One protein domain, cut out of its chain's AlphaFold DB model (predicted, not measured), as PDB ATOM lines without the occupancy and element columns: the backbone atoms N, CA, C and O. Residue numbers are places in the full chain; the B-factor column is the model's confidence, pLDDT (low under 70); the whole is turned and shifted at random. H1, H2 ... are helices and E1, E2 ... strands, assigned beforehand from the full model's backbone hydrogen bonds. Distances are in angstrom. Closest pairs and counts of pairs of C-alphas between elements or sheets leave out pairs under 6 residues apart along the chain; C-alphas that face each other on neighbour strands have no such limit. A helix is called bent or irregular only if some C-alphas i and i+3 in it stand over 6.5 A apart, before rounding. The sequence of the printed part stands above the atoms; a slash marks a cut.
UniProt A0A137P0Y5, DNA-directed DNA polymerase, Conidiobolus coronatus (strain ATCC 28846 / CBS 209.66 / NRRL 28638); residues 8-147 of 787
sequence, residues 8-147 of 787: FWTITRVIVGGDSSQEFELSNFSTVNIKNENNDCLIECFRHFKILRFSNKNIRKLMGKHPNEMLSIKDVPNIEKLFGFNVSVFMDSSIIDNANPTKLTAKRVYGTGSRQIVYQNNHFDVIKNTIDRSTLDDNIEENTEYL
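AT A GLANCE: This is residues 8 to 147 of the 787 residues of the protein "DNA-directed DNA polymerase" of Conidiobolus coronatus (strain ATCC 28846 / CBS 209.66 / NRRL 28638) (UniProt A0A137P0Y5). Picture one six-stranded sheet folded back on itself like part of a barrel, E1 and E2 facing E5, E3 and E4 with E6 as the hinge, and its two edges meeting where E1 comes close to E4. H1 and H3 pack on the strands at one end of this body, H2 lies beyond them, and two pieces stick out: the hairpin tip at residues 16 to 21 and the tail at residues 134 to 147, which ends with H4. The printed part has 140 residues, with four named helices and six named strands in the order E1, E2, H1, H2, H3, E3, E4, E5, E6, H4. The sheet is mixed, in the order E1, E2, E6, E5, E3, E4, and the class is mixed, helices and strands. The whole is only just loose, close to compact, with a radius of gyration of the C-alphas of 17.7 A and spans of 49 by 46 by 32 A.

IN THESE COORDINATES: Find C-alpha 8 at (15.221, 24.078, 18.245); from there E1, residues 8 to 14, runs 19.1 A. E2, residues 23 to 31, runs 25.5 A. Next come three helices: H1, residues 41 to 49, 12.9 A long; H2, residues 56 to 62; and H3, residues 73 to 83, 15.5 A long. H3 is irregular: C-alphas 74 and 77 are 7.1 A apart, against about 5 A in a regular helix. Look for E3, residues 87 to 92, from C-alpha 87 at (27.610, 37.867, 15.667), then E4, residues 106 to 110, and E5, residues 115 to 120, 16.9 A long. E6, residues 123 to 131, runs 22.7 A and bends by 58 degrees at residue 128. H4, residues 143 to 146, ends at C-alpha 146, (24.574, 9.308, 34.127).

HOW THE PARTS SIT: Begin at the edge strand E1, in a hairpin with E2: they are antiparallel, with N 12 and O 25 at 3.0 A. E2 is antiparallel to E6, with N 128 and O 30 at 2.9 A. The pairing of E6 is staggered: residues 127 to 131 pair with E2, residues 123 to 126 with E5. E5 and E6 form an antiparallel hairpin, with N 118 and O 125 at 2.9 A. E5 and E3 are parallel at 26 degrees, with N 90 and O 117 at 2.9 A. E3 and the other edge strand, E4, form an antiparallel hairpin, with N 91 and O 107 at 2.8 A. The closest C-alphas of E1 and E4, those of Thr 10 and Ala 106, are 5.0 A apart. H1 is on the sheet at a height of 8.5 A, over E5 and along it at 18 degrees on the local plane. H3 is on the sheet at 8.9 A, over E3 and along it at 21 degrees on the local plane. H1 and H3 only just touch, with 3 pairs of C-alphas within 8 A, the closest being Phe 46 and Phe 83 at 7.2 A. H1 and H2 are close but not clearly touching, C-alphas 43 and 56 being closest at 6.9 A, and about perpendicular at 88 degrees. H2 and H3 are near each other. In H2 every O i to N i+4 pair is within hydrogen-bond range, in H1 4 of 5 and in H3 5 of 7; H4 is too short for such a pair.

THE WHOLE: The C-alphas of Gly 64 and Glu 142 are the two farthest apart, at 52.0 A. Without the stretches that stand free, the body spans 45 by 29 by 21 A. The printed part has no cut, and the long links are E3 to E4 and E6 to H4. The mean pLDDT of the printed part is 72.5; look for values under 70 at residues 8 to 29, 53, 93 to 105 and 129 to 147.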
ATOM      1  N   PHE A   8      15.643  23.908  19.638       55.41
ATOM      2  CA  PHE A   8      15.221  24.078  18.245       55.41
ATOM      3  C   PHE A   8      16.244  23.516  17.257       55.41
ATOM      4  O   PHE A   8      17.420  23.331  17.585       55.41
ATOM      5  N   TRP A   9      15.770  23.261  16.037       47.72
ATOM      6  CA  TRP A   9      16.534  22.668  14.947       47.72
ATOM      7  C   TRP A   9      16.903  23.734  13.905       47.72
ATOM      8  O   TRP A   9      16.129  24.655  13.630       47.72
ATOM      9  N   THR A  10      18.079  23.618  13.291       45.44
ATOM     10  CA  THR A  10      18.373  24.317  12.028       45.44
ATOM     11  C   THR A  10      18.660  23.305  10.943       45.44
ATOM     12  O   THR A  10      19.373  22.335  11.188       45.44
ATOM     13  N   ILE A  11      18.170  23.580   9.737       48.09
ATOM     14  CA  ILE A  11      18.568  22.870   8.526       48.09
ATOM     15  C   ILE A  11      19.552  23.771   7.783       48.09
ATOM     16  O   ILE A  11      19.162  24.815   7.254       48.09
ATOM     17  N   THR A  12      20.824  23.384   7.749       49.44
ATOM     18  CA  THR A  12      21.837  24.083   6.953       49.44
ATOM     19  C   THR A  12      21.966  23.373   5.612       49.44
ATOM     20  O   THR A  12      22.246  22.177   5.565       49.44
ATOM     21  N   ARG A  13      21.723  24.092   4.511       43.25
ATOM     22  CA  ARG A  13      21.910  23.559   3.156       43.25
ATOM     23  C   ARG A  13      23.384  23.685   2.794       43.25
ATOM     24  O   ARG A  13      23.871  24.807   2.637       43.25
ATOM     25  N   VAL A  14      24.082  22.562   2.679       46.75
ATOM     26  CA  VAL A  14      25.477  22.543   2.232       46.75
ATOM     27  C   VAL A  14      25.460  22.341   0.723       46.75
ATOM     28  O   VAL A  14      25.006  21.315   0.228       46.75
ATOM     29  N   ILE A  15      25.895  23.354  -0.028       42.84
ATOM     30  CA  ILE A  15      26.100  23.210  -1.472       42.84
ATOM     31  C   ILE A  15      27.525  22.701  -1.651       42.84
ATOM     32  O   ILE A  15      28.477  23.478  -1.569       42.84
ATOM     33  N   VAL A  16      27.673  21.394  -1.847       42.72
ATOM     34  CA  VAL A  16      28.953  20.799  -2.230       42.72
ATOM     35  C   VAL A  16      29.059  20.922  -3.749       42.72
ATOM     36  O   VAL A  16      28.170  20.500  -4.482       42.72
ATOM     37  N   GLY A  17      30.099  21.602  -4.231       39.06
ATOM     38  CA  GLY A  17      30.259  21.865  -5.658       39.06
ATOM     39  C   GLY A  17      30.400  20.570  -6.458       39.06
ATOM     40  O   GLY A  17      31.319  19.798  -6.204       39.06
ATOM     41  N   GLY A  18      29.525  20.377  -7.448       46.22
ATOM     42  CA  GLY A  18      29.743  19.433  -8.546       46.22
ATOM     43  C   GLY A  18      28.707  18.327  -8.723       46.22
ATOM     44  O   GLY A  18      28.672  17.763  -9.810       46.22
ATOM     45  N   ASP A  19      27.836  18.053  -7.750       45.00
ATOM     46  CA  ASP A  19      26.816  17.011  -7.914       45.00
ATOM     47  C   ASP A  19      25.468  17.402  -7.298       45.00
ATOM     48  O   ASP A  19      25.387  18.166  -6.338       45.00
ATOM     49  N   SER A  20      24.380  16.927  -7.901       39.56
ATOM     50  CA  SER A  20      23.009  17.403  -7.640       39.56
ATOM     51  C   SER A  20      22.385  16.893  -6.327       39.56
ATOM     52  O   SER A  20      21.210  17.160  -6.052       39.56
ATOM     53  N   SER A  21      23.161  16.206  -5.484       37.97
ATOM     54  CA  SER A  21      22.736  15.760  -4.159       37.97
ATOM     55  C   SER A  21      22.755  16.920  -3.156       37.97
ATOM     56  O   SER A  21      23.776  17.531  -2.854       37.97
ATOM     57  N   GLN A  22      21.577  17.248  -2.628       40.66
ATOM     58  CA  GLN A  22      21.435  18.232  -1.558       40.66
ATOM     59  C   GLN A  22      21.591  17.529  -0.212       40.66
ATOM     60  O   GLN A  22      20.688  16.808   0.210       40.66
ATOM     61  N   GLU A  23      22.706  17.760   0.473       40.78
ATOM     62  CA  GLU A  23      22.855  17.346   1.865       40.78
ATOM     63  C   GLU A  23      22.326  18.433   2.810       40.78
ATOM     64  O   GLU A  23      22.595  19.633   2.666       40.78
ATOM     65  N   PHE A  24      21.525  17.993   3.781       45.50
ATOM     66  CA  PHE A  24      20.938  18.835   4.814       45.50
ATOM     67  C   PHE A  24      21.551  18.465   6.161       45.50
ATOM     68  O   PHE A  24      21.327  17.368   6.669       45.50
ATOM     69  N   GLU A  25      22.283  19.394   6.767       47.84
ATOM     70  CA  GLU A  25      22.826  19.203   8.109       47.84
ATOM     71  C   GLU A  25      21.793  19.675   9.143       47.84
ATOM     72  O   GLU A  25      21.384  20.842   9.143       47.84
ATOM     73  N   LEU A  26      21.327  18.752   9.993       46.50
ATOM     74  CA  LEU A  26      20.424  19.036  11.113       46.50
ATOM     75  C   LEU A  26      21.243  19.247  12.385       46.50
ATOM     76  O   LEU A  26      21.798  18.296  12.933       46.50
ATOM     77  N   SER A  27      21.271  20.481  12.883       59.09
ATOM     78  CA  SER A  27      21.968  20.834  14.123       59.09
ATOM     79  C   SER A  27      20.971  21.166  15.236       59.09
ATOM     80  O   SER A  27      19.997  21.891  15.010       59.09
ATOM     81  N   ASN A  28      21.218  20.630  16.437       60.88
ATOM     82  CA  ASN A  28      20.415  20.879  17.637       60.88
ATOM     83  C   ASN A  28      21.039  22.005  18.467       60.88
ATOM     84  O   ASN A  28      22.227  21.930  18.802       60.88
ATOM     85  N   PHE A  29      20.238  23.001  18.851       67.44
ATOM     86  CA  PHE A  29      20.702  24.130  19.661       67.44
ATOM     87  C   PHE A  29      19.953  24.256  20.983       67.44
ATOM     88  O   PHE A  29      18.776  23.916  21.105       67.44
ATOM     89  N   SER A  30      20.664  24.792  21.974       76.12
ATOM     90  CA  SER A  30      20.108  25.231  23.256       76.12
ATOM     91  C   SER A  30      20.371  26.718  23.464       76.12
ATOM     92  O   SER A  30      21.431  27.211  23.060       76.12
ATOM     93  N   THR A  31      19.439  27.418  24.116       81.69
ATOM     94  CA  THR A  31      19.590  28.843  24.439       81.69
ATOM     95  C   THR A  31      19.777  29.126  25.929       81.69
ATOM     96  O   THR A  31      19.649  28.235  26.774       81.69
ATOM     97  N   VAL A  32      20.165  30.362  26.259       80.31
ATOM     98  CA  VAL A  32      20.454  30.810  27.634       80.31
ATOM     99  C   VAL A  32      19.202  31.333  28.355       80.31
ATOM    100  O   VAL A  32      19.208  31.389  29.586       80.31
ATOM    101  N   ASN A  33      18.126  31.632  27.623       82.44
ATOM    102  CA  ASN A  33      16.878  32.209  28.118       82.44
ATOM    103  C   ASN A  33      17.109  33.584  28.761       82.44
ATOM    104  O   ASN A  33      16.846  33.811  29.948       82.44
ATOM    105  N   ILE A  34      17.697  34.496  27.980       85.12
ATOM    106  CA  ILE A  34      17.884  35.896  28.374       85.12
ATOM    107  C   ILE A  34      16.516  36.511  28.694       85.12
ATOM    108  O   ILE A  34      15.594  36.469  27.895       85.12
ATOM    109  N   LYS A  35      16.348  37.114  29.872       80.62
ATOM    110  CA  LYS A  35      15.065  37.736  30.224       80.62
ATOM    111  C   LYS A  35      14.807  38.985  29.381       80.62
ATOM    112  O   LYS A  35      15.687  39.829  29.237       80.62
ATOM    113  N   ASN A  36      13.578  39.144  28.891       75.94
ATOM    114  CA  ASN A  36      13.151  40.341  28.161       75.94
ATOM    115  C   ASN A  36      12.556  41.420  29.079       75.94
ATOM    116  O   ASN A  36      11.427  41.865  28.881       75.94
ATOM    117  N   GLU A  37      13.284  41.828  30.113       75.06
ATOM    118  CA  GLU A  37      12.863  42.978  30.918       75.06
ATOM    119  C   GLU A  37      13.210  44.261  30.129       75.06
ATOM    120  O   GLU A  37      14.336  44.425  29.669       75.06
ATOM    121  N   ASN A  38      12.233  45.148  29.902       82.31
ATOM    122  CA  ASN A  38      12.413  46.454  29.236       82.31
ATOM    123  C   ASN A  38      12.969  46.430  27.792       82.31
ATOM    124  O   ASN A  38      13.652  47.369  27.377       82.31
ATOM    125  N   ASN A  39      12.673  45.392  27.001       88.69
ATOM    126  CA  ASN A  39      13.156  45.245  25.617       88.69
ATOM    127  C   ASN A  39      14.695  45.202  25.486       88.69
ATOM    128  O   ASN A  39      15.253  45.595  24.456       88.69
ATOM    129  N   ASP A  40      15.398  44.755  26.532       92.31
ATOM    130  CA  ASP A  40      16.865  44.754  26.623       92.31
ATOM    131  C   ASP A  40      17.539  43.500  26.045       92.31
ATOM    132  O   ASP A  40      18.766  43.447  25.960       92.31
ATOM    133  N   CYS A  41      16.765  42.504  25.611       94.19
ATOM    134  CA  CYS A  41      17.271  41.174  25.260       94.19
ATOM    135  C   CYS A  41      18.438  41.167  24.254       94.19
ATOM    136  O   CYS A  41      19.384  40.402  24.434       94.19
ATOM    137  N   LEU A  42      18.448  42.056  23.252       96.31
ATOM    138  CA  LEU A  42      19.572  42.162  22.312       96.31
ATOM    139  C   LEU A  42      20.858  42.656  22.993       96.31
ATOM    140  O   LEU A  42      21.925  42.079  22.794       96.31
ATOM    141  N   ILE A  43      20.769  43.703  23.819       95.31
ATOM    142  CA  ILE A  43      21.926  44.239  24.551       95.31
ATOM    143  C   ILE A  43      22.445  43.191  25.540       95.31
ATOM    144  O   ILE A  43      23.655  42.989  25.651       95.31
ATOM    145  N   GLU A  44      21.540  42.490  26.222       93.94
ATOM    146  CA  GLU A  44      21.892  41.433  27.168       93.94
ATOM    147  C   GLU A  44      22.556  40.232  26.479       93.94
ATOM    148  O   GLU A  44      23.528  39.691  27.009       93.94
ATOM    149  N   CYS A  45      22.143  39.871  25.256       94.69
ATOM    150  CA  CYS A  45      22.856  38.875  24.449       94.69
ATOM    151  C   CYS A  45      24.308  39.291  24.172       94.69
ATOM    152  O   CYS A  45      25.227  38.482  24.281       94.69
ATOM    153  N   PHE A  46      24.552  40.562  23.850       94.50
ATOM    154  CA  PHE A  46      25.912  41.061  23.638       94.50
ATOM    155  C   PHE A  46      26.722  41.130  24.940       94.50
ATOM    156  O   PHE A  46      27.901  40.760  24.951       94.50
ATOM    157  N   ARG A  47      26.090  41.513  26.057       89.00
ATOM    158  CA  ARG A  47      26.708  41.487  27.392       89.00
ATOM    159  C   ARG A  47      27.083  40.090  27.849       89.00
ATOM    160  O   ARG A  47      28.116  39.938  28.500       89.00
ATOM    161  N   HIS A  48      26.302  39.084  27.463       88.06
ATOM    162  CA  HIS A  48      26.636  37.687  27.708       88.06
ATOM    163  C   HIS A  48      28.008  37.321  27.121       88.06
ATOM    164  O   HIS A  48      28.756  36.549  27.715       88.06
ATOM    165  N   PHE A  49      28.371  37.910  25.976       82.38
ATOM    166  CA  PHE A  49      29.652  37.656  25.320       82.38
ATOM    167  C   PHE A  49      30.784  38.603  25.739       82.38
ATOM    168  O   PHE A  49      31.953  38.211  25.669       82.38
ATOM    169  N   LYS A  50      30.474  39.850  26.113       82.81
ATOM    170  CA  LYS A  50      31.447  40.852  26.576       82.81
ATOM    171  C   LYS A  50      30.747  41.909  27.424       82.81
ATOM    172  O   LYS A  50      29.859  42.603  26.944       82.81
ATOM    173  N   ILE A  51      31.199  42.099  28.657       76.62
ATOM    174  CA  ILE A  51      30.629  43.110  29.551       76.62
ATOM    175  C   ILE A  51      30.998  44.517  29.049       76.62
ATOM    176  O   ILE A  51      32.172  44.832  28.863       76.62
ATOM    177  N   LEU A  52      29.989  45.373  28.872       72.62
ATOM    178  CA  LEU A  52      30.135  46.815  28.649       72.62
ATOM    179  C   LEU A  52      29.436  47.574  29.782       72.62
ATOM    180  O   LEU A  52      28.276  47.296  30.085       72.62
ATOM    181  N   ARG A  53      30.139  48.541  30.391       61.84
ATOM    182  CA  ARG A  53      29.715  49.278  31.605       61.84
ATOM    183  C   ARG A  53      28.718  50.422  31.357       61.84
ATOM    184  O   ARG A  53      28.417  51.188  32.265       61.84
ATOM    185  N   PHE A  54      28.187  50.551  30.147       72.81
ATOM    186  CA  PHE A  54      27.099  51.485  29.866       72.81
ATOM    187  C   PHE A  54      25.771  50.839  30.237       72.81
ATOM    188  O   PHE A  54      25.549  49.697  29.846       72.81
ATOM    189  N   SER A  55      24.881  51.550  30.937       87.56
ATOM    190  CA  SER A  55      23.498  51.100  31.147       87.56
ATOM    191  C   SER A  55      22.790  50.852  29.807       87.56
ATOM    192  O   SER A  55      23.185  51.418  28.787       87.56
ATOM    193  N   ASN A  56      21.721  50.047  29.786       88.44
ATOM    194  CA  ASN A  56      20.971  49.789  28.543       88.44
ATOM    195  C   ASN A  56      20.449  51.094  27.923       88.44
ATOM    196  O   ASN A  56      20.582  51.314  26.721       88.44
ATOM    197  N   LYS A  57      20.015  52.032  28.773       89.56
ATOM    198  CA  LYS A  57      19.672  53.407  28.392       89.56
ATOM    199  C   LYS A  57      20.829  54.154  27.715       89.56
ATOM    200  O   LYS A  57      20.609  54.819  26.707       89.56
ATOM    201  N   ASN A  58      22.050  54.044  28.239       88.62
ATOM    202  CA  ASN A  58      23.225  54.690  27.650       88.62
ATOM    203  C   ASN A  58      23.632  54.037  26.325       88.62
ATOM    204  O   ASN A  58      23.972  54.753  25.392       88.62
ATOM    205  N   ILE A  59      23.556  52.709  26.222       90.06
ATOM    206  CA  ILE A  59      23.830  51.983  24.973       90.06
ATOM    207  C   ILE A  59      22.843  52.425  23.892       90.06
ATOM    208  O   ILE A  59      23.270  52.825  22.814       90.06
ATOM    209  N   ARG A  60      21.543  52.476  24.204       92.94
ATOM    210  CA  ARG A  60      20.532  53.006  23.278       92.94
ATOM    211  C   ARG A  60      20.801  54.458  22.900       92.94
ATOM    212  O   ARG A  60      20.790  54.778  21.718       92.94
ATOM    213  N   LYS A  61      21.147  55.315  23.863       92.31
ATOM    214  CA  LYS A  61      21.521  56.710  23.582       92.31
ATOM    215  C   LYS A  61      22.705  56.805  22.612       92.31
ATOM    216  O   LYS A  61      22.656  57.608  21.688       92.31
ATOM    217  N   LEU A  62      23.738  55.974  22.785       91.00
ATOM    218  CA  LEU A  62      24.896  55.909  21.881       91.00
ATOM    219  C   LEU A  62      24.525  55.418  20.475       91.00
ATOM    220  O   LEU A  62      25.178  55.790  19.507       91.00
ATOM    221  N   MET A  63      23.467  54.615  20.359       93.69
ATOM    222  CA  MET A  63      22.905  54.166  19.083       93.69
ATOM    223  C   MET A  63      21.905  55.164  18.476       93.69
ATOM    224  O   MET A  63      21.342  54.878  17.423       93.69
ATOM    225  N   GLY A  64      21.644  56.303  19.132       94.56
ATOM    226  CA  GLY A  64      20.618  57.263  18.709       94.56
ATOM    227  C   GLY A  64      19.179  56.772  18.920       94.56
ATOM    228  O   GLY A  64      18.285  57.172  18.184       94.56
ATOM    229  N   LYS A  65      18.957  55.887  19.898       95.06
ATOM    230  CA  LYS A  65      17.684  55.205  20.185       95.06
ATOM    231  C   LYS A  65      17.043  55.691  21.484       95.06
ATOM    232  O   LYS A  65      17.745  56.052  22.435       95.06
ATOM    233  N   HIS A  66      15.711  55.658  21.560       94.69
ATOM    234  CA  HIS A  66      14.994  56.016  22.790       94.69
ATOM    235  C   HIS A  66      15.268  54.968  23.898       94.69
ATOM    236  O   HIS A  66      15.374  53.782  23.591       94.69
ATOM    237  N   PRO A  67      15.366  55.338  25.195       88.88
ATOM    238  CA  PRO A  67      15.748  54.429  26.291       88.88
ATOM    239  C   PRO A  67      14.993  53.097  26.399       88.88
ATOM    240  O   PRO A  67      15.576  52.118  26.863       88.88
ATOM    241  N   ASN A  68      13.735  53.073  25.955       89.19
ATOM    242  CA  ASN A  68      12.841  51.910  26.004       89.19
ATOM    243  C   ASN A  68      12.479  51.382  24.602       89.19
ATOM    244  O   ASN A  68      11.586  50.546  24.468       89.19
ATOM    245  N   GLU A  69      13.124  51.903  23.552       92.50
ATOM    246  CA  GLU A  69      12.892  51.456  22.180       92.50
ATOM    247  C   GLU A  69      13.305  49.994  22.031       92.50
ATOM    248  O   GLU A  69      14.384  49.575  22.475       92.50
ATOM    249  N   MET A  70      12.423  49.222  21.404       92.44
ATOM    250  CA  MET A  70      12.684  47.833  21.090       92.44
ATOM    251  C   MET A  70      13.734  47.746  19.988       92.44
ATOM    252  O   MET A  70      13.561  48.309  18.910       92.44
ATOM    253  N   LEU A  71      14.825  47.040  20.272       94.94
ATOM    254  CA  LEU A  71      15.886  46.835  19.297       94.94
ATOM    255  C   LEU A  71      15.542  45.648  18.399       94.94
ATOM    256  O   LEU A  71      14.993  44.645  18.849       94.94
ATOM    257  N   SER A  72      15.882  45.778  17.127       95.69
ATOM    258  CA  SER A  72      15.593  44.828  16.059       95.69
ATOM    259  C   SER A  72      16.884  44.287  15.444       95.69
ATOM    260  O   SER A  72      17.989  44.723  15.768       95.69
ATOM    261  N   ILE A  73      16.760  43.368  14.485       95.75
ATOM    262  CA  ILE A  73      17.915  42.846  13.733       95.75
ATOM    263  C   ILE A  73      18.693  43.982  13.035       95.75
ATOM    264  O   ILE A  73      19.913  43.902  12.908       95.75
ATOM    265  N   LYS A  74      18.023  45.080  12.645       96.69
ATOM    266  CA  LYS A  74      18.664  46.246  12.005       96.69
ATOM    267  C   LYS A  74      19.635  46.986  12.930       96.69
ATOM    268  O   LYS A  74      20.485  47.727  12.448       96.69
ATOM    269  N   ASP A  75      19.515  46.785  14.238       97.38
ATOM    270  CA  ASP A  75      20.322  47.461  15.252       97.38
ATOM    271  C   ASP A  75      21.598  46.682  15.612       97.38
ATOM    272  O   ASP A  75      22.503  47.231  16.244       97.38
ATOM    273  N   VAL A  76      21.707  45.425  15.163       97.06
ATOM    274  CA  VAL A  76      22.854  44.538  15.413       97.06
ATOM    275  C   VAL A  76      24.190  45.159  14.971       97.06
ATOM    276  O   VAL A  76      25.081  45.197  15.818       97.06
ATOM    277  N   PRO A  77      24.357  45.744  13.760       97.50
ATOM    278  CA  PRO A  77      25.634  46.347  13.355       97.50
ATOM    279  C   PRO A  77      26.127  47.451  14.303       97.50
ATOM    280  O   PRO A  77      27.320  47.570  14.592       97.50
ATOM    281  N   ASN A  78      25.204  48.270  14.818       95.69
ATOM    282  CA  ASN A  78      25.538  49.364  15.730       95.69
ATOM    283  C   ASN A  78      26.007  48.828  17.088       95.69
ATOM    284  O   ASN A  78      26.952  49.358  17.674       95.69
ATOM    285  N   ILE A  79      25.388  47.747  17.570       96.25
ATOM    286  CA  ILE A  79      25.811  47.071  18.799       96.25
ATOM    287  C   ILE A  79      27.140  46.341  18.585       96.25
ATOM    288  O   ILE A  79      28.017  46.451  19.436       96.25
ATOM    289  N   GLU A  80      27.350  45.671  17.451       96.50
ATOM    290  CA  GLU A  80      28.639  45.052  17.103       96.50
ATOM    291  C   GLU A  80      29.778  46.071  17.135       96.50
ATOM    292  O   GLU A  80      30.824  45.806  17.730       96.50
ATOM    293  N   LYS A  81      29.552  47.272  16.582       94.69
ATOM    294  CA  LYS A  81      30.512  48.383  16.630       94.69
ATOM    295  C   LYS A  81      30.805  48.834  18.063       94.69
ATOM    296  O   LYS A  81      31.965  49.057  18.397       94.69
ATOM    297  N   LEU A  82      29.783  48.942  18.916       91.69
ATOM    298  CA  LEU A  82      29.954  49.319  20.326       91.69
ATOM    299  C   LEU A  82      30.700  48.243  21.127       91.69
ATOM    300  O   LEU A  82      31.591  48.556  21.914       91.69
ATOM    301  N   PHE A  83      30.357  46.970  20.927       89.62
ATOM    302  CA  PHE A  83      30.930  45.839  21.657       89.62
ATOM    303  C   PHE A  83      32.269  45.364  21.069       89.62
ATOM    304  O   PHE A  83      33.046  44.699  21.763       89.62
ATOM    305  N   GLY A  84      32.600  45.752  19.839       90.12
ATOM    306  CA  GLY A  84      33.851  45.424  19.159       90.12
ATOM    307  C   GLY A  84      33.945  43.956  18.745       90.12
ATOM    308  O   GLY A  84      35.016  43.362  18.869       90.12
ATOM    309  N   PHE A  85      32.830  43.344  18.338       91.19
ATOM    310  CA  PHE A  85      32.819  42.010  17.737       91.19
ATOM    311  C   PHE A  85      31.555  41.729  16.925       91.19
ATOM    312  O   PHE A  85      30.511  42.307  17.204       91.19
ATOM    313  N   ASN A  86      31.649  40.751  16.017       94.31
ATOM    314  CA  ASN A  86      30.544  40.331  15.157       94.31
ATOM    315  C   ASN A  86      29.795  39.101  15.710       94.31
ATOM    316  O   ASN A  86      30.390  38.247  16.385       94.31
ATOM    317  N   VAL A  87      28.516  38.981  15.369       95.00
ATOM    318  CA  VAL A  87      27.610  37.867  15.667       95.00
ATOM    319  C   VAL A  87      26.988  37.306  14.378       95.00
ATOM    320  O   VAL A  87      27.055  37.910  13.308       95.00
ATOM    321  N   SER A  88      26.392  36.122  14.467       93.69
ATOM    322  CA  SER A  88      25.438  35.596  13.488       93.69
ATOM    323  C   SER A  88      24.056  35.561  14.135       93.69
ATOM    324  O   SER A  88      23.910  34.992  15.219       93.69
ATOM    325  N   VAL A  89      23.049  36.142  13.481       94.25
ATOM    326  CA  VAL A  89      21.655  36.102  13.945       94.25
ATOM    327  C   VAL A  89      20.867  35.115  13.105       94.25
ATOM    328  O   VAL A  89      20.824  35.217  11.876       94.25
ATOM    329  N   PHE A  90      20.216  34.181  13.779       91.38
ATOM    330  CA  PHE A  90      19.290  33.231  13.182       91.38
ATOM    331  C   PHE A  90      17.869  33.656  13.524       91.38
ATOM    332  O   PHE A  90      17.569  33.883  14.687       91.38
ATOM    333  N   MET A  91      17.000  33.798  12.532       87.81
ATOM    334  CA  MET A  91      15.582  34.046  12.758       87.81
ATOM    335  C   MET A  91      14.854  32.717  12.748       87.81
ATOM    336  O   MET A  91      15.022  31.932  11.812       87.81
ATOM    337  N   ASP A  92      14.046  32.480  13.772       80.38
ATOM    338  CA  ASP A  92      13.108  31.370  13.744       80.38
ATOM    339  C   ASP A  92      12.014  31.670  12.709       80.38
ATOM    340  O   ASP A  92      11.215  32.591  12.883       80.38
ATOM    341  N   SER A  93      12.016  30.931  11.600       63.59
ATOM    342  CA  SER A  93      10.934  30.945  10.619       63.59
ATOM    343  C   SER A  93      10.050  29.728  10.850       63.59
ATOM    344  O   SER A  93      10.037  28.792  10.054       63.59
ATOM    345  N   SER A  94       9.337  29.710  11.971       58.41
ATOM    346  CA  SER A  94       8.287  28.727  12.200       58.41
ATOM    347  C   SER A  94       7.108  29.033  11.269       58.41
ATOM    348  O   SER A  94       6.349  29.974  11.477       58.41
ATOM    349  N   ILE A  95       6.939  28.228  10.217       48.78
ATOM    350  CA  ILE A  95       5.602  27.993   9.665       48.78
ATOM    351  C   ILE A  95       4.988  26.968  10.612       48.78
ATOM    352  O   ILE A  95       5.506  25.858  10.729       48.78
ATOM    353  N   ILE A  96       3.942  27.351  11.342       45.06
ATOM    354  CA  ILE A  96       3.174  26.401  12.146       45.06
ATOM    355  C   ILE A  96       2.452  25.481  11.157       45.06
ATOM    356  O   ILE A  96       1.379  25.809  10.657       45.06
ATOM    357  N   ASP A  97       3.073  24.353  10.825       44.38
ATOM    358  CA  ASP A  97       2.379  23.246  10.186       44.38
ATOM    359  C   ASP A  97       1.625  22.486  11.284       44.38
ATOM    360  O   ASP A  97       2.221  21.773  12.097       44.38
ATOM    361  N   ASN A  98       0.306  22.686  11.348       47.53
ATOM    362  CA  ASN A  98      -0.568  22.093  12.367       47.53
ATOM    363  C   ASN A  98      -0.553  20.550  12.355       47.53
ATOM    364  O   ASN A  98      -1.063  19.937  13.291       47.53
ATOM    365  N   ALA A  99       0.026  19.917  11.329       46.22
ATOM    366  CA  ALA A  99       0.140  18.466  11.223       46.22
ATOM    367  C   ALA A  99       1.396  17.875  11.898       46.22
ATOM    368  O   ALA A  99       1.407  16.679  12.177       46.22
ATOM    369  N   ASN A 100       2.449  18.660  12.172       44.09
ATOM    370  CA  ASN A 100       3.689  18.167  12.796       44.09
ATOM    371  C   ASN A 100       4.435  19.284  13.566       44.09
ATOM    372  O   ASN A 100       5.285  19.972  12.995       44.09
ATOM    373  N   PRO A 101       4.194  19.455  14.881       42.56
ATOM    374  CA  PRO A 101       4.671  20.607  15.661       42.56
ATOM    375  C   PRO A 101       6.180  20.619  16.003       42.56
ATOM    376  O   PRO A 101       6.596  21.334  16.912       42.56
ATOM    377  N   THR A 102       7.034  19.857  15.314       42.09
ATOM    378  CA  THR A 102       8.433  19.626  15.740       42.09
ATOM    379  C   THR A 102       9.525  19.993  14.731       42.09
ATOM    380  O   THR A 102      10.706  19.857  15.055       42.09
ATOM    381  N   LYS A 103       9.197  20.538  13.551       44.25
ATOM    382  CA  LYS A 103      10.209  21.023  12.590       44.25
ATOM    383  C   LYS A 103      10.380  22.540  12.654       44.25
ATOM    384  O   LYS A 103       9.779  23.295  11.900       44.25
ATOM    385  N   LEU A 104      11.255  22.976  13.554       52.75
ATOM    386  CA  LEU A 104      11.750  24.352  13.588       52.75
ATOM    387  C   LEU A 104      12.866  24.498  12.545       52.75
ATOM    388  O   LEU A 104      13.724  23.626  12.429       52.75
ATOM    389  N   THR A 105      12.844  25.570  11.755       59.78
ATOM    390  CA  THR A 105      13.936  25.904  10.831       59.78
ATOM    391  C   THR A 105      14.379  27.330  11.106       59.78
ATOM    392  O   THR A 105      13.694  28.284  10.751       59.78
ATOM    393  N   ALA A 106      15.528  27.491  11.764       70.38
ATOM    394  CA  ALA A 106      16.118  28.814  11.937       70.38
ATOM    395  C   ALA A 106      16.956  29.181  10.701       70.38
ATOM    396  O   ALA A 106      17.911  28.487  10.343       70.38
ATOM    397  N   LYS A 107      16.606  30.287  10.042       83.06
ATOM    398  CA  LYS A 107      17.336  30.830   8.890       83.06
ATOM    399  C   LYS A 107      18.314  31.890   9.375       83.06
ATOM    400  O   LYS A 107      17.925  32.802  10.098       83.06
ATOM    401  N   ARG A 108      19.580  31.837   8.952       88.56
ATOM    402  CA  ARG A 108      20.511  32.943   9.225       88.56
ATOM    403  C   ARG A 108      20.033  34.199   8.491       88.56
ATOM    404  O   ARG A 108      19.915  34.189   7.269       88.56
ATOM    405  N   VAL A 109      19.753  35.262   9.237       92.69
ATOM    406  CA  VAL A 109      19.237  36.539   8.713       92.69
ATOM    407  C   VAL A 109      20.252  37.673   8.790       92.69
ATOM    408  O   VAL A 109      20.064  38.693   8.135       92.69
ATOM    409  N   TYR A 110      21.328  37.510   9.563       95.50
ATOM    410  CA  TYR A 110      22.386  38.511   9.677       95.50
ATOM    411  C   TYR A 110      23.738  37.886  10.040       95.50
ATOM    412  O   TYR A 110      23.796  36.963  10.854       95.50
ATOM    413  N   GLY A 111      24.815  38.453   9.489       92.06
ATOM    414  CA  GLY A 111      26.196  38.240   9.926       92.06
ATOM    415  C   GLY A 111      26.801  36.865   9.619       92.06
ATOM    416  O   GLY A 111      26.144  35.932   9.159       92.06
ATOM    417  N   THR A 112      28.103  36.749   9.866       89.19
ATOM    418  CA  THR A 112      28.881  35.495   9.791       89.19
ATOM    419  C   THR A 112      29.788  35.323  11.014       89.19
ATOM    420  O   THR A 112      30.754  34.562  10.983       89.19
ATOM    421  N   GLY A 113      29.495  36.033  12.111       86.69
ATOM    422  CA  GLY A 113      30.276  35.975  13.343       86.69
ATOM    423  C   GLY A 113      30.217  34.607  14.032       86.69
ATOM    424  O   GLY A 113      29.219  33.893  13.946       86.69
ATOM    425  N   SER A 114      31.280  34.264  14.765       84.06
ATOM    426  CA  SER A 114      31.394  33.002  15.517       84.06
ATOM    427  C   SER A 114      30.488  32.927  16.752       84.06
ATOM    428  O   SER A 114      30.252  31.845  17.280       84.06
ATOM    429  N   ARG A 115      29.975  34.070  17.220       91.31
ATOM    430  CA  ARG A 115      28.980  34.157  18.293       91.31
ATOM    431  C   ARG A 115      27.592  34.117  17.684       91.31
ATOM    432  O   ARG A 115      27.312  34.892  16.776       91.31
ATOM    433  N   GLN A 116      26.735  33.239  18.175       94.00
ATOM    434  CA  GLN A 116      25.439  32.987  17.559       94.00
ATOM    435  C   GLN A 116      24.311  33.405  18.503       94.00
ATOM    436  O   GLN A 116      24.335  33.089  19.694       94.00
ATOM    437  N   ILE A 117      23.332  34.128  17.966       94.44
ATOM    438  CA  ILE A 117      22.107  34.513  18.670       94.44
ATOM    439  C   ILE A 117      20.893  34.143  17.819       94.44
ATOM    440  O   ILE A 117      20.975  34.108  16.589       94.44
ATOM    441  N   VAL A 118      19.770  33.860  18.468       92.19
ATOM    442  CA  VAL A 118      18.491  33.581  17.810       92.19
ATOM    443  C   VAL A 118      17.534  34.747  18.027       92.19
ATOM    444  O   VAL A 118      17.539  35.355  19.093       92.19
ATOM    445  N   TYR A 119      16.741  35.067  17.009       92.50
ATOM    446  CA  TYR A 119      15.659  36.039  17.044       92.50
ATOM    447  C   TYR A 119      14.326  35.326  16.808       92.50
ATOM    448  O   TYR A 119      14.101  34.763  15.734       92.50
ATOM    449  N   GLN A 120      13.444  35.354  17.801       88.31
ATOM    450  CA  GLN A 120      12.137  34.697  17.762       88.31
ATOM    451  C   GLN A 120      11.127  35.530  18.549       88.31
ATOM    452  O   GLN A 120      11.439  35.982  19.643       88.31
ATOM    453  N   ASN A 121       9.917  35.744  18.019       85.94
ATOM    454  CA  ASN A 121       8.836  36.471  18.709       85.94
ATOM    455  C   ASN A 121       9.267  37.836  19.286       85.94
ATOM    456  O   ASN A 121       8.946  38.180  20.422       85.94
ATOM    457  N   ASN A 122      10.027  38.606  18.499       88.00
ATOM    458  CA  ASN A 122      10.643  39.868  18.918       88.00
ATOM    459  C   ASN A 122      11.548  39.745  20.160       88.00
ATOM    460  O   ASN A 122      11.666  40.662  20.966       88.00
ATOM    461  N   HIS A 123      12.211  38.608  20.324       91.31
ATOM    462  CA  HIS A 123      13.117  38.349  21.426       91.31
ATOM    463  C   HIS A 123      14.445  37.796  20.915       91.31
ATOM    464  O   HIS A 123      14.469  36.969  20.005       91.31
ATOM    465  N   PHE A 124      15.545  38.266  21.502       94.25
ATOM    466  CA  PHE A 124      16.886  37.764  21.226       94.25
ATOM    467  C   PHE A 124      17.376  36.873  22.356       94.25
ATOM    468  O   PHE A 124      17.265  37.247  23.523       94.25
ATOM    469  N   ASP A 125      17.998  35.754  22.000       92.81
ATOM    470  CA  ASP A 125      18.622  34.851  22.964       92.81
ATOM    471  C   ASP A 125      19.967  34.313  22.449       92.81
ATOM    472  O   ASP A 125      20.243  34.298  21.247       92.81
ATOM    473  N   VAL A 126      20.828  33.873  23.365       91.75
ATOM    474  CA  VAL A 126      22.170  33.366  23.053       91.75
ATOM    475  C   VAL A 126      22.121  31.875  22.766       91.75
ATOM    476  O   VAL A 126      21.629  31.107  23.589       91.75
ATOM    477  N   ILE A 127      22.710  31.453  21.645       88.50
ATOM    478  CA  ILE A 127      22.889  30.041  21.297       88.50
ATOM    479  C   ILE A 127      24.146  29.509  22.005       88.50
ATOM    480  O   ILE A 127      25.239  30.050  21.829       88.50
ATOM    481  N   LYS A 128      23.999  28.465  22.833       77.06
ATOM    482  CA  LYS A 128      25.048  28.007  23.762       77.06
ATOM    483  C   LYS A 128      25.897  26.844  23.240       77.06
ATOM    484  O   LYS A 128      27.097  26.856  23.478       77.06
ATOM    485  N   ASN A 129      25.297  25.862  22.562       64.06
ATOM    486  CA  ASN A 129      25.973  24.662  22.048       64.06
ATOM    487  C   ASN A 129      25.299  24.157  20.764       64.06
ATOM    488  O   ASN A 129      24.070  24.105  20.717       64.06
ATOM    489  N   THR A 130      26.106  23.709  19.800       54.94
ATOM    490  CA  THR A 130      25.698  22.836  18.690       54.94
ATOM    491  C   THR A 130      25.908  21.397  19.149       54.94
ATOM    492  O   THR A 130      27.039  21.028  19.466       54.94
ATOM    493  N   ILE A 131      24.853  20.593  19.258       52.50
ATOM    494  CA  ILE A 131      25.021  19.157  19.513       52.50
ATOM    495  C   ILE A 131      25.208  18.480  18.157       52.50
ATOM    496  O   ILE A 131      24.292  18.496  17.335       52.50
ATOM    497  N   ASP A 132      26.403  17.939  17.926       46.56
ATOM    498  CA  ASP A 132      26.708  17.144  16.739       46.56
ATOM    499  C   ASP A 132      25.994  15.786  16.836       46.56
ATOM    500  O   ASP A 132      26.095  15.072  17.841       46.56
ATOM    501  N   ARG A 133      25.223  15.448  15.799       40.88
ATOM    502  CA  ARG A 133      24.330  14.282  15.780       40.88
ATOM    503  C   ARG A 133      25.099  12.960  15.776       40.88
ATOM    504  O   ARG A 133      24.532  11.949  16.163       40.88
ATOM    505  N   SER A 134      26.390  12.983  15.435       46.97
ATOM    506  CA  SER A 134      27.279  11.812  15.477       46.97
ATOM    507  C   SER A 134      27.456  11.194  16.876       46.97
ATOM    508  O   SER A 134      28.044  10.123  16.995       46.97
ATOM    509  N   THR A 135      26.940  11.835  17.935       43.69
ATOM    510  CA  THR A 135      27.080  11.390  19.335       43.69
ATOM    511  C   THR A 135      25.761  11.057  20.050       43.69
ATOM    512  O   THR A 135      25.779  10.770  21.246       43.69
ATOM    513  N   LEU A 136      24.618  11.089  19.355       42.91
ATOM    514  CA  LEU A 136      23.293  10.829  19.935       42.91
ATOM    515  C   LEU A 136      22.761   9.459  19.487       42.91
ATOM    516  O   LEU A 136      22.158   9.359  18.424       42.91
ATOM    517  N   ASP A 137      22.972   8.435  20.317       42.56
ATOM    518  CA  ASP A 137      22.215   7.174  20.273       42.56
ATOM    519  C   ASP A 137      20.790   7.380  20.832       42.56
ATOM    520  O   ASP A 137      20.581   8.164  21.764       42.56
ATOM    521  N   ASP A 138      19.814   6.653  20.285       39.75
ATOM    522  CA  ASP A 138      18.356   6.859  20.414       39.75
ATOM    523  C   ASP A 138      17.716   6.591  21.805       39.75
ATOM    524  O   ASP A 138      16.497   6.483  21.912       39.75
ATOM    525  N   ASN A 139      18.471   6.555  22.908       39.56
ATOM    526  CA  ASN A 139      17.915   6.333  24.257       39.56
ATOM    527  C   ASN A 139      18.092   7.557  25.172       39.56
ATOM    528  O   ASN A 139      19.108   7.726  25.853       39.56
ATOM    529  N   ILE A 140      17.076   8.430  25.185       42.31
ATOM    530  CA  ILE A 140      17.118   9.756  25.830       42.31
ATOM    531  C   ILE A 140      16.590   9.779  27.281       42.31
ATOM    532  O   ILE A 140      16.891  10.733  27.994       42.31
ATOM    533  N   GLU A 141      15.897   8.755  27.788       39.69
ATOM    534  CA  GLU A 141      15.299   8.843  29.139       39.69
ATOM    535  C   GLU A 141      16.165   8.306  30.297       39.69
ATOM    536  O   GLU A 141      16.037   8.805  31.413       39.69
ATOM    537  N   GLU A 142      17.141   7.422  30.063       38.41
ATOM    538  CA  GLU A 142      17.991   6.880  31.149       38.41
ATOM    539  C   GLU A 142      19.320   7.633  31.377       38.41
ATOM    540  O   GLU A 142      19.992   7.441  32.389       38.41
ATOM    541  N   ASN A 143      19.713   8.557  30.492       39.22
ATOM    542  CA  ASN A 143      21.052   9.172  30.536       39.22
ATOM    543  C   ASN A 143      21.170  10.469  31.356       39.22
ATOM    544  O   ASN A 143      22.276  10.981  31.562       39.22
ATOM    545  N   THR A 144      20.065  11.012  31.870       38.66
ATOM    546  CA  THR A 144      20.095  12.258  32.661       38.66
ATOM    547  C   THR A 144      20.734  12.065  34.041       38.66
ATOM    548  O   THR A 144      21.349  12.992  34.572       38.66
ATOM    549  N   GLU A 145      20.664  10.854  34.601       36.28
ATOM    550  CA  GLU A 145      21.333  10.502  35.860       36.28
ATOM    551  C   GLU A 145      22.820  10.157  35.653       36.28
ATOM    552  O   GLU A 145      23.651  10.472  36.509       36.28
ATOM    553  N   TYR A 146      23.187   9.633  34.477       35.78
ATOM    554  CA  TYR A 146      24.574   9.308  34.127       35.78
ATOM    555  C   TYR A 146      25.414  10.561  33.812       35.78
ATOM    556  O   TYR A 146      26.563  10.663  34.232       35.78
ATOM    557  N   LEU A 147      24.835  11.592  33.182       34.81
ATOM    558  CA  LEU A 147      25.537  12.861  32.912       34.81
ATOM    559  C   LEU A 147      25.774  13.731  34.160       34.81
ATOM    560  O   LEU A 147      26.645  14.608  34.148       34.81
TER     561      LEU A 147